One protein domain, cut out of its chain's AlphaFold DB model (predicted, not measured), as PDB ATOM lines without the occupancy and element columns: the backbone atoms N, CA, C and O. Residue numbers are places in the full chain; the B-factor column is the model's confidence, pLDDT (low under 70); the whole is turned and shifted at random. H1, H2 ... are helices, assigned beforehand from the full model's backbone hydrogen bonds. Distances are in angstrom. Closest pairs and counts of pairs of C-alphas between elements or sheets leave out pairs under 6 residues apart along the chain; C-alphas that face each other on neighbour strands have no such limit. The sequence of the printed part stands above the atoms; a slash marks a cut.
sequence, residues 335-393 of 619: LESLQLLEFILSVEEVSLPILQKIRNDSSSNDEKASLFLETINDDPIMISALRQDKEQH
ATOM      1  N   LEU A 335      51.219  12.667  35.008       77.75
ATOM      2  CA  LEU A 335      52.051  13.842  34.771       77.75
ATOM      3  C   LEU A 335      51.196  15.083  34.490       77.75
ATOM      4  O   LEU A 335      51.371  16.110  35.134       77.75
ATOM      5  N   GLU A 336      50.223  14.966  33.584       84.81
ATOM      6  CA  GLU A 336      49.293  16.063  33.288       84.81
ATOM      7  C   GLU A 336      48.467  16.448  34.523       84.81
ATOM      8  O   GLU A 336      48.239  17.626  34.777       84.81
ATOM      9  N   SER A 337      48.048  15.470  35.329       81.50
ATOM     10  CA  SER A 337      47.309  15.736  36.567       81.50
ATOM     11  C   SER A 337      48.147  16.574  37.541       81.50
ATOM     12  O   SER A 337      47.637  17.534  38.112       81.50
ATOM     13  N   LEU A 338      49.441  16.275  37.683       78.00
ATOM     14  CA  LEU A 338      50.358  17.075  38.502       78.00
ATOM     15  C   LEU A 338      50.591  18.479  37.917       78.00
ATOM     16  O   LEU A 338      50.598  19.450  38.668       78.00
ATOM     17  N   GLN A 339      50.688  18.616  36.592       83.44
ATOM     18  CA  GLN A 339      50.774  19.927  35.929       83.44
ATOM     19  C   GLN A 339      49.506  20.772  36.145       83.44
ATOM     20  O   GLN A 339      49.580  21.987  36.323       83.44
ATOM     21  N   LEU A 340      48.327  20.144  36.150       86.12
ATOM     22  CA  LEU A 340      47.067  20.820  36.466       86.12
ATOM     23  C   LEU A 340      46.999  21.238  37.940       86.12
ATOM     24  O   LEU A 340      46.469  22.306  38.239       86.12
ATOM     25  N   LEU A 341      47.558  20.441  38.855       83.94
ATOM     26  CA  LEU A 341      47.701  20.834  40.257       83.94
ATOM     27  C   LEU A 341      48.612  22.056  40.402       83.94
ATOM     28  O   LEU A 341      48.229  23.016  41.062       83.94
ATOM     29  N   GLU A 342      49.778  22.060  39.757       82.81
ATOM     30  CA  GLU A 342      50.687  23.212  39.755       82.81
ATOM     31  C   GLU A 342      50.001  24.470  39.200       82.81
ATOM     32  O   GLU A 342      50.089  25.553  39.786       82.81
ATOM     33  N   PHE A 343      49.224  24.320  38.123       86.94
ATOM     34  CA  PHE A 343      48.376  25.387  37.599       86.94
ATOM     35  C   PHE A 343      47.406  25.932  38.665       86.94
ATOM     36  O   PHE A 343      47.381  27.130  38.919       86.94
ATOM     37  N   ILE A 344      46.664  25.073  39.368       86.00
ATOM     38  CA  ILE A 344      45.734  25.497  40.434       86.00
ATOM     39  C   ILE A 344      46.456  26.209  41.589       86.00
ATOM     40  O   ILE A 344      45.918  27.153  42.172       86.00
ATOM     41  N   LEU A 345      47.657  25.748  41.946       82.75
ATOM     42  CA  LEU A 345      48.455  26.336  43.023       82.75
ATOM     43  C   LEU A 345      49.048  27.704  42.642       82.75
ATOM     44  O   LEU A 345      49.297  28.514  43.531       82.75
ATOM     45  N   SER A 346      49.259  27.959  41.347       85.06
ATOM     46  CA  SER A 346      49.894  29.178  40.826       85.06
ATOM     47  C   SER A 346      48.917  30.292  40.441       85.06
ATOM     48  O   SER A 346      49.292  31.462  40.509       85.06
ATOM     49  N   VAL A 347      47.681  29.972  40.052       84.69
ATOM     50  CA  VAL A 347      46.689  30.996  39.680       84.69
ATOM     51  C   VAL A 347      46.194  31.792  40.888       84.69
ATOM     52  O   VAL A 347      46.026  31.250  41.979       84.69
ATOM     53  N   GLU A 348      45.891  33.076  40.691       77.69
ATOM     54  CA  GLU A 348      45.378  33.952  41.756       77.69
ATOM     55  C   GLU A 348      43.995  33.497  42.254       77.69
ATOM     56  O   GLU A 348      43.789  33.301  43.459       77.69
ATOM     57  N   GLU A 349      43.073  33.217  41.329       73.00
ATOM     58  CA  GLU A 349      41.700  32.788  41.615       73.00
ATOM     59  C   GLU A 349      41.424  31.365  41.109       73.00
ATOM     60  O   GLU A 349      41.583  31.058  39.930       73.00
ATOM     61  N   VAL A 350      40.925  30.506  42.001       77.56
ATOM     62  CA  VAL A 350      40.447  29.149  41.680       77.56
ATOM     63  C   VAL A 350      38.933  29.123  41.853       77.56
ATOM     64  O   VAL A 350      38.444  29.555  42.888       77.56
ATOM     65  N   SER A 351      38.180  28.610  40.878       69.50
ATOM     66  CA  SER A 351      36.701  28.652  40.885       69.50
ATOM     67  C   SER A 351      36.055  27.713  41.882       69.50
ATOM     68  O   SER A 351      35.000  27.999  42.441       69.50
ATOM     69  N   LEU A 352      36.643  26.526  42.004       75.00
ATOM     70  CA  LEU A 352      36.002  25.383  42.626       75.00
ATOM     71  C   LEU A 352      36.289  25.404  44.126       75.00
ATOM     72  O   LEU A 352      37.460  25.288  44.495       75.00
ATOM     73  N   PRO A 353      35.270  25.488  45.001       74.69
ATOM     74  CA  PRO A 353      35.456  25.514  46.451       74.69
ATOM     75  C   PRO A 353      36.296  24.347  46.973       74.69
ATOM     76  O   PRO A 353      37.121  24.525  47.865       74.69
ATOM     77  N   ILE A 354      36.135  23.153  46.389       70.62
ATOM     78  CA  ILE A 354      36.939  21.982  46.760       70.62
ATOM     79  C   ILE A 354      38.427  22.177  46.438       70.62
ATOM     80  O   ILE A 354      39.277  21.853  47.262       70.62
ATOM     81  N   LEU A 355      38.752  22.789  45.296       79.25
ATOM     82  CA  LEU A 355      40.134  23.065  44.900       79.25
ATOM     83  C   LEU A 355      40.718  24.263  45.650       79.25
ATOM     84  O   LEU A 355      41.893  24.240  46.000       79.25
ATOM     85  N   GLN A 356      39.905  25.278  45.961       80.00
ATOM     86  CA  GLN A 356      40.297  26.364  46.861       80.00
ATOM     87  C   GLN A 356      40.662  25.818  48.241       80.00
ATOM     88  O   GLN A 356      41.671  26.225  48.812       80.00
ATOM     89  N   LYS A 357      39.865  24.878  48.766       77.62
ATOM     90  CA  LYS A 357      40.148  24.223  50.043       77.62
ATOM     91  C   LYS A 357      41.477  23.479  49.981       77.62
ATOM     92  O   LYS A 357      42.306  23.718  50.843       77.62
ATOM     93  N   ILE A 358      41.712  22.674  48.942       75.00
ATOM     94  CA  ILE A 358      42.989  21.963  48.743       75.00
ATOM     95  C   ILE A 358      44.164  22.946  48.635       75.00
ATOM     96  O   ILE A 358      45.200  22.743  49.263       75.00
ATOM     97  N   ARG A 359      44.010  24.039  47.878       79.69
ATOM     98  CA  ARG A 359      45.048  25.068  47.719       79.69
ATOM     99  C   ARG A 359      45.399  25.730  49.050       79.69
ATOM    100  O   ARG A 359      46.580  25.864  49.369       79.69
ATOM    101  N   ASN A 360      44.376  26.143  49.794       79.12
ATOM    102  CA  ASN A 360      44.508  26.962  50.996       79.12
ATOM    103  C   ASN A 360      44.735  26.137  52.276       79.12
ATOM    104  O   ASN A 360      45.009  26.727  53.318       79.12
ATOM    105  N   ASP A 361      44.617  24.807  52.218       74.00
ATOM    106  CA  ASP A 361      44.941  23.922  53.339       74.00
ATOM    107  C   ASP A 361      46.424  24.073  53.734       74.00
ATOM    108  O   ASP A 361      47.298  24.273  52.881       74.00
ATOM    109  N   SER A 362      46.722  23.979  55.031       57.50
ATOM    110  CA  SER A 362      48.091  23.983  55.569       57.50
ATOM    111  C   SER A 362      48.788  22.621  55.434       57.50
ATOM    112  O   SER A 362      49.888  22.442  55.949       57.50
ATOM    113  N   SER A 363      48.140  21.658  54.775       65.62
ATOM    114  CA  SER A 363      48.662  20.325  54.474       65.62
ATOM    115  C   SER A 363      49.909  20.367  53.575       65.62
ATOM    116  O   SER A 363      50.103  21.311  52.800       65.62
ATOM    117  N   SER A 364      50.745  19.322  53.628       71.12
ATOM    118  CA  SER A 364      51.934  19.217  52.765       71.12
ATOM    119  C   SER A 364      51.558  19.159  51.275       71.12
ATOM    120  O   SER A 364      50.420  18.838  50.917       71.12
ATOM    121  N   ASN A 365      52.516  19.441  50.383       68.94
ATOM    122  CA  ASN A 365      52.293  19.341  48.933       68.94
ATOM    123  C   ASN A 365      51.845  17.930  48.506       68.94
ATOM    124  O   ASN A 365      51.000  17.807  47.620       68.94
ATOM    125  N   ASP A 366      52.323  16.884  49.182       59.25
ATOM    126  CA  ASP A 366      51.938  15.495  48.906       59.25
ATOM    127  C   ASP A 366      50.494  15.194  49.319       59.25
ATOM    128  O   ASP A 366      49.768  14.466  48.635       59.25
ATOM    129  N   GLU A 367      50.036  15.786  50.423       67.12
ATOM    130  CA  GLU A 367      48.639  15.690  50.837       67.12
ATOM    131  C   GLU A 367      47.726  16.450  49.878       67.12
ATOM    132  O   GLU A 367      46.700  15.911  49.465       67.12
ATOM    133  N   LYS A 368      48.135  17.644  49.430       68.88
ATOM    134  CA  LYS A 368      47.404  18.394  48.397       68.88
ATOM    135  C   LYS A 368      47.305  17.604  47.099       68.88
ATOM    136  O   LYS A 368      46.221  17.527  46.524       68.88
ATOM    137  N   ALA A 369      48.396  16.969  46.671       66.94
ATOM    138  CA  ALA A 369      48.406  16.107  45.496       66.94
ATOM    139  C   ALA A 369      47.481  14.898  45.662       66.94
ATOM    140  O   ALA A 369      46.689  14.604  44.770       66.94
ATOM    141  N   SER A 370      47.508  14.246  46.823       68.75
ATOM    142  CA  SER A 370      46.638  13.104  47.117       68.75
ATOM    143  C   SER A 370      45.153  13.487  47.087       68.75
ATOM    144  O   SER A 370      44.365  12.833  46.404       68.75
ATOM    145  N   LEU A 371      44.774  14.577  47.766       70.69
ATOM    146  CA  LEU A 371      43.395  15.080  47.780       70.69
ATOM    147  C   LEU A 371      42.942  15.543  46.389       70.69
ATOM    148  O   LEU A 371      41.786  15.346  46.006       70.69
ATOM    149  N   PHE A 372      43.843  16.154  45.621       75.38
ATOM    150  CA  PHE A 372      43.573  16.557  44.248       75.38
ATOM    151  C   PHE A 372      43.282  15.345  43.358       75.38
ATOM    152  O   PHE A 372      42.277  15.338  42.650       75.38
ATOM    153  N   LEU A 373      44.109  14.298  43.440       70.56
ATOM    154  CA  LEU A 373      43.909  13.055  42.693       70.56
ATOM    155  C   LEU A 373      42.599  12.357  43.078       70.56
ATOM    156  O   LEU A 373      41.878  11.887  42.201       70.56
ATOM    157  N   GLU A 374      42.250  12.325  44.366       73.00
ATOM    158  CA  GLU A 374      40.950  11.817  44.824       73.00
ATOM    159  C   GLU A 374      39.795  12.630  44.218       73.00
ATOM    160  O   GLU A 374      38.864  12.060  43.651       73.00
ATOM    161  N   THR A 375      39.903  13.960  44.235       73.94
ATOM    162  CA  THR A 375      38.886  14.876  43.695       73.94
ATOM    163  C   THR A 375      38.666  14.684  42.194       73.94
ATOM    164  O   THR A 375      37.526  14.614  41.736       73.94
ATOM    165  N   ILE A 376      39.739  14.583  41.404       74.81
ATOM    166  CA  ILE A 376      39.616  14.374  39.955       74.81
ATOM    167  C   ILE A 376      39.167  12.951  39.595       74.81
ATOM    168  O   ILE A 376      38.734  12.737  38.462       74.81
ATOM    169  N   ASN A 377      39.321  11.981  40.500       75.12
ATOM    170  CA  ASN A 377      38.870  10.602  40.304       75.12
ATOM    171  C   ASN A 377      37.400  10.408  40.713       75.12
ATOM    172  O   ASN A 377      36.735   9.551  40.140       75.12
ATOM    173  N   ASP A 378      36.883  11.213  41.647       77.50
ATOM    174  CA  ASP A 378      35.474  11.185  42.072       77.50
ATOM    175  C   ASP A 378      34.503  11.610  40.953       77.50
ATOM    176  O   ASP A 378      33.416  11.047  40.814       77.50
ATOM    177  N   ASP A 379      34.890  12.578  40.110       80.81
ATOM    178  CA  ASP A 379      34.116  12.971  38.926       80.81
ATOM    179  C   ASP A 379      35.029  13.188  37.704       80.81
ATOM    180  O   ASP A 379      35.771  14.177  37.653       80.81
ATOM    181  N   PRO A 380      34.965  12.316  36.675       84.56
ATOM    182  CA  PRO A 380      35.828  12.407  35.498       84.56
ATOM    183  C   PRO A 380      35.749  13.740  34.741       84.56
ATOM    184  O   PRO A 380      36.715  14.106  34.070       84.56
ATOM    185  N   ILE A 381      34.641  14.490  34.863       91.56
ATOM    186  CA  ILE A 381      34.488  15.806  34.220       91.56
ATOM    187  C   ILE A 381      35.494  16.838  34.756       91.56
ATOM    188  O   ILE A 381      35.804  17.807  34.064       91.56
ATOM    189  N   MET A 382      36.030  16.628  35.966       89.69
ATOM    190  CA  MET A 382      36.908  17.575  36.653       89.69
ATOM    191  C   MET A 382      38.196  17.848  35.870       89.69
ATOM    192  O   MET A 382      38.584  19.002  35.720       89.69
ATOM    193  N   ILE A 383      38.835  16.816  35.303       89.94
ATOM    194  CA  ILE A 383      40.023  17.018  34.455       89.94
ATOM    195  C   ILE A 383      39.675  17.857  33.226       89.94
ATOM    196  O   ILE A 383      40.434  18.754  32.865       89.94
ATOM    197  N   SER A 384      38.539  17.593  32.579       92.44
ATOM    198  CA  SER A 384      38.116  18.372  31.413       92.44
ATOM    199  C   SER A 384      37.869  19.836  31.772       92.44
ATOM    200  O   SER A 384      38.303  20.711  31.026       92.44
ATOM    201  N   ALA A 385      37.239  20.108  32.918       93.31
ATOM    202  CA  ALA A 385      37.045  21.467  33.422       93.31
ATOM    203  C   ALA A 385      38.385  22.174  33.673       93.31
ATOM    204  O   ALA A 385      38.591  23.290  33.211       93.31
ATOM    205  N   LEU A 386      39.341  21.488  34.303       92.06
ATOM    206  CA  LEU A 386      40.671  22.037  34.571       92.06
ATOM    207  C   LEU A 386      41.492  22.290  33.307       92.06
ATOM    208  O   LEU A 386      42.159  23.317  33.209       92.06
ATOM    209  N   ARG A 387      41.418  21.394  32.316       92.06
ATOM    210  CA  ARG A 387      42.012  21.628  30.992       92.06
ATOM    211  C   ARG A 387      41.402  22.866  30.336       92.06
ATOM    212  O   ARG A 387      42.142  23.669  29.780       92.06
ATOM    213  N   GLN A 388      40.082  23.041  30.435       91.31
ATOM    214  CA  GLN A 388      39.389  24.206  29.885       91.31
ATOM    215  C   GLN A 388      39.785  25.506  30.601       91.31
ATOM    216  O   GLN A 388      40.010  26.519  29.935       91.31
ATOM    217  N   ASP A 389      39.904  25.477  31.930       91.25
ATOM    218  CA  ASP A 389      40.329  26.617  32.746       91.25
ATOM    219  C   ASP A 389      41.774  27.012  32.427       91.25
ATOM    220  O   ASP A 389      42.058  28.188  32.189       91.25
ATOM    221  N   LYS A 390      42.673  26.025  32.332       90.38
ATOM    222  CA  LYS A 390      44.066  26.236  31.926       90.38
ATOM    223  C   LYS A 390      44.174  26.781  30.505       90.38
ATOM    224  O   LYS A 390      44.905  27.736  30.276       90.38
ATOM    225  N   GLU A 391      43.426  26.223  29.555       88.69
ATOM    226  CA  GLU A 391      43.428  26.694  28.167       88.69
ATOM    227  C   GLU A 391      42.978  28.159  28.064       88.69
ATOM    228  O   GLU A 391      43.587  28.940  27.330       88.69
ATOM    229  N   GLN A 392      41.936  28.551  28.803       86.56
ATOM    230  CA  GLN A 392      41.490  29.945  28.837       86.56
ATOM    231  C   GLN A 392      42.501  30.871  29.516       86.56
ATOM    232  O   GLN A 392      42.690  31.998  29.055       86.56
ATOM    233  N   HIS A 393      43.141  30.411  30.592       87.56
ATOM    234  CA  HIS A 393      44.195  31.160  31.264       87.56
ATOM    235  C   HIS A 393      45.383  31.408  30.323       87.56
ATOM    236  O   HIS A 393      45.798  32.549  30.142       87.56
TER     237      HIS A 393
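This is residues 335 to 393 of the 619 residues of the protein "SH3 domain-containing protein" of Amphimedon queenslandica (UniProt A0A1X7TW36). H2 and H3 form a helical hairpin, H4 turns off the end of H3 at a corner, and H1 bridges the two, packing across both H3 and H4. The result is a compact, rounded cluster of four helices, mostly crossed. The printed part has 59 residues with four named helices, H1, H2, H3 and H4 in that order, and no named strand; the class is all helix. The radius of gyration of the C-alphas is 10.4 A, and the spans are 28 by 24 by 22 A.

H1, residues 335 to 346, is 16.6 A long and begins at C-alpha 335 (52.051, 13.842, 34.771). H2 is residues 353 to 360, 10.2 A. H3, residues 365 to 378, is the longest at 19.9 A and begins at C-alpha 365 (52.293, 19.341, 48.933). H4, residues 381 to 393, is 18.4 A long and ends at C-alpha 393 (44.195, 31.160, 31.264).

H1 and H3 are the hubs, touching three helices each. H1 touches H4 at a steep tilt of 57 degrees, the same way; the closest C-alphas, of Leu 340 and Leu 386, are 6.8 A apart. With residues 337 to 341 alone H1 touches H3, at a steep tilt of 66 degrees, opposite ways, closest at the C-alphas of Leu 341 and Ala 369, 7.1 A. H1 and H2 only just touch, with 3 pairs of C-alphas within 8 A, through residues 344 to 345 of H1 alone; the closest C-alphas are those of Leu 345 and Arg 359, 5.9 A, and the lines are about perpendicular at 77 degrees. The hairpin H2 and H3 has a shallow tilt of 11 degrees, opposite ways, with the C-alphas of Ile 358 and Lys 368 closest at 5.7 A. H3 and H4 only just touch, and only at the corner, with 3 pairs of C-alphas within 8 A; those of Ile 376 and Met 382 are closest at 5.3 A. H2 and H4 are apart. In H1, H2, H3 and H4 every O i to N i+4 pair is within hydrogen-bond range.

The two C-alphas farthest apart, of Ser 363 and Gln 392, are 28.3 A apart. The printed part has no cut; the links from H2 to H3 and from H3 to H4 are tight, that from H1 to H2 is short, and no link is long. The mean pLDDT of the printed part is 79.2, and it is under 70 at residue 351, residues 362 to 363 and residues 365 to 370.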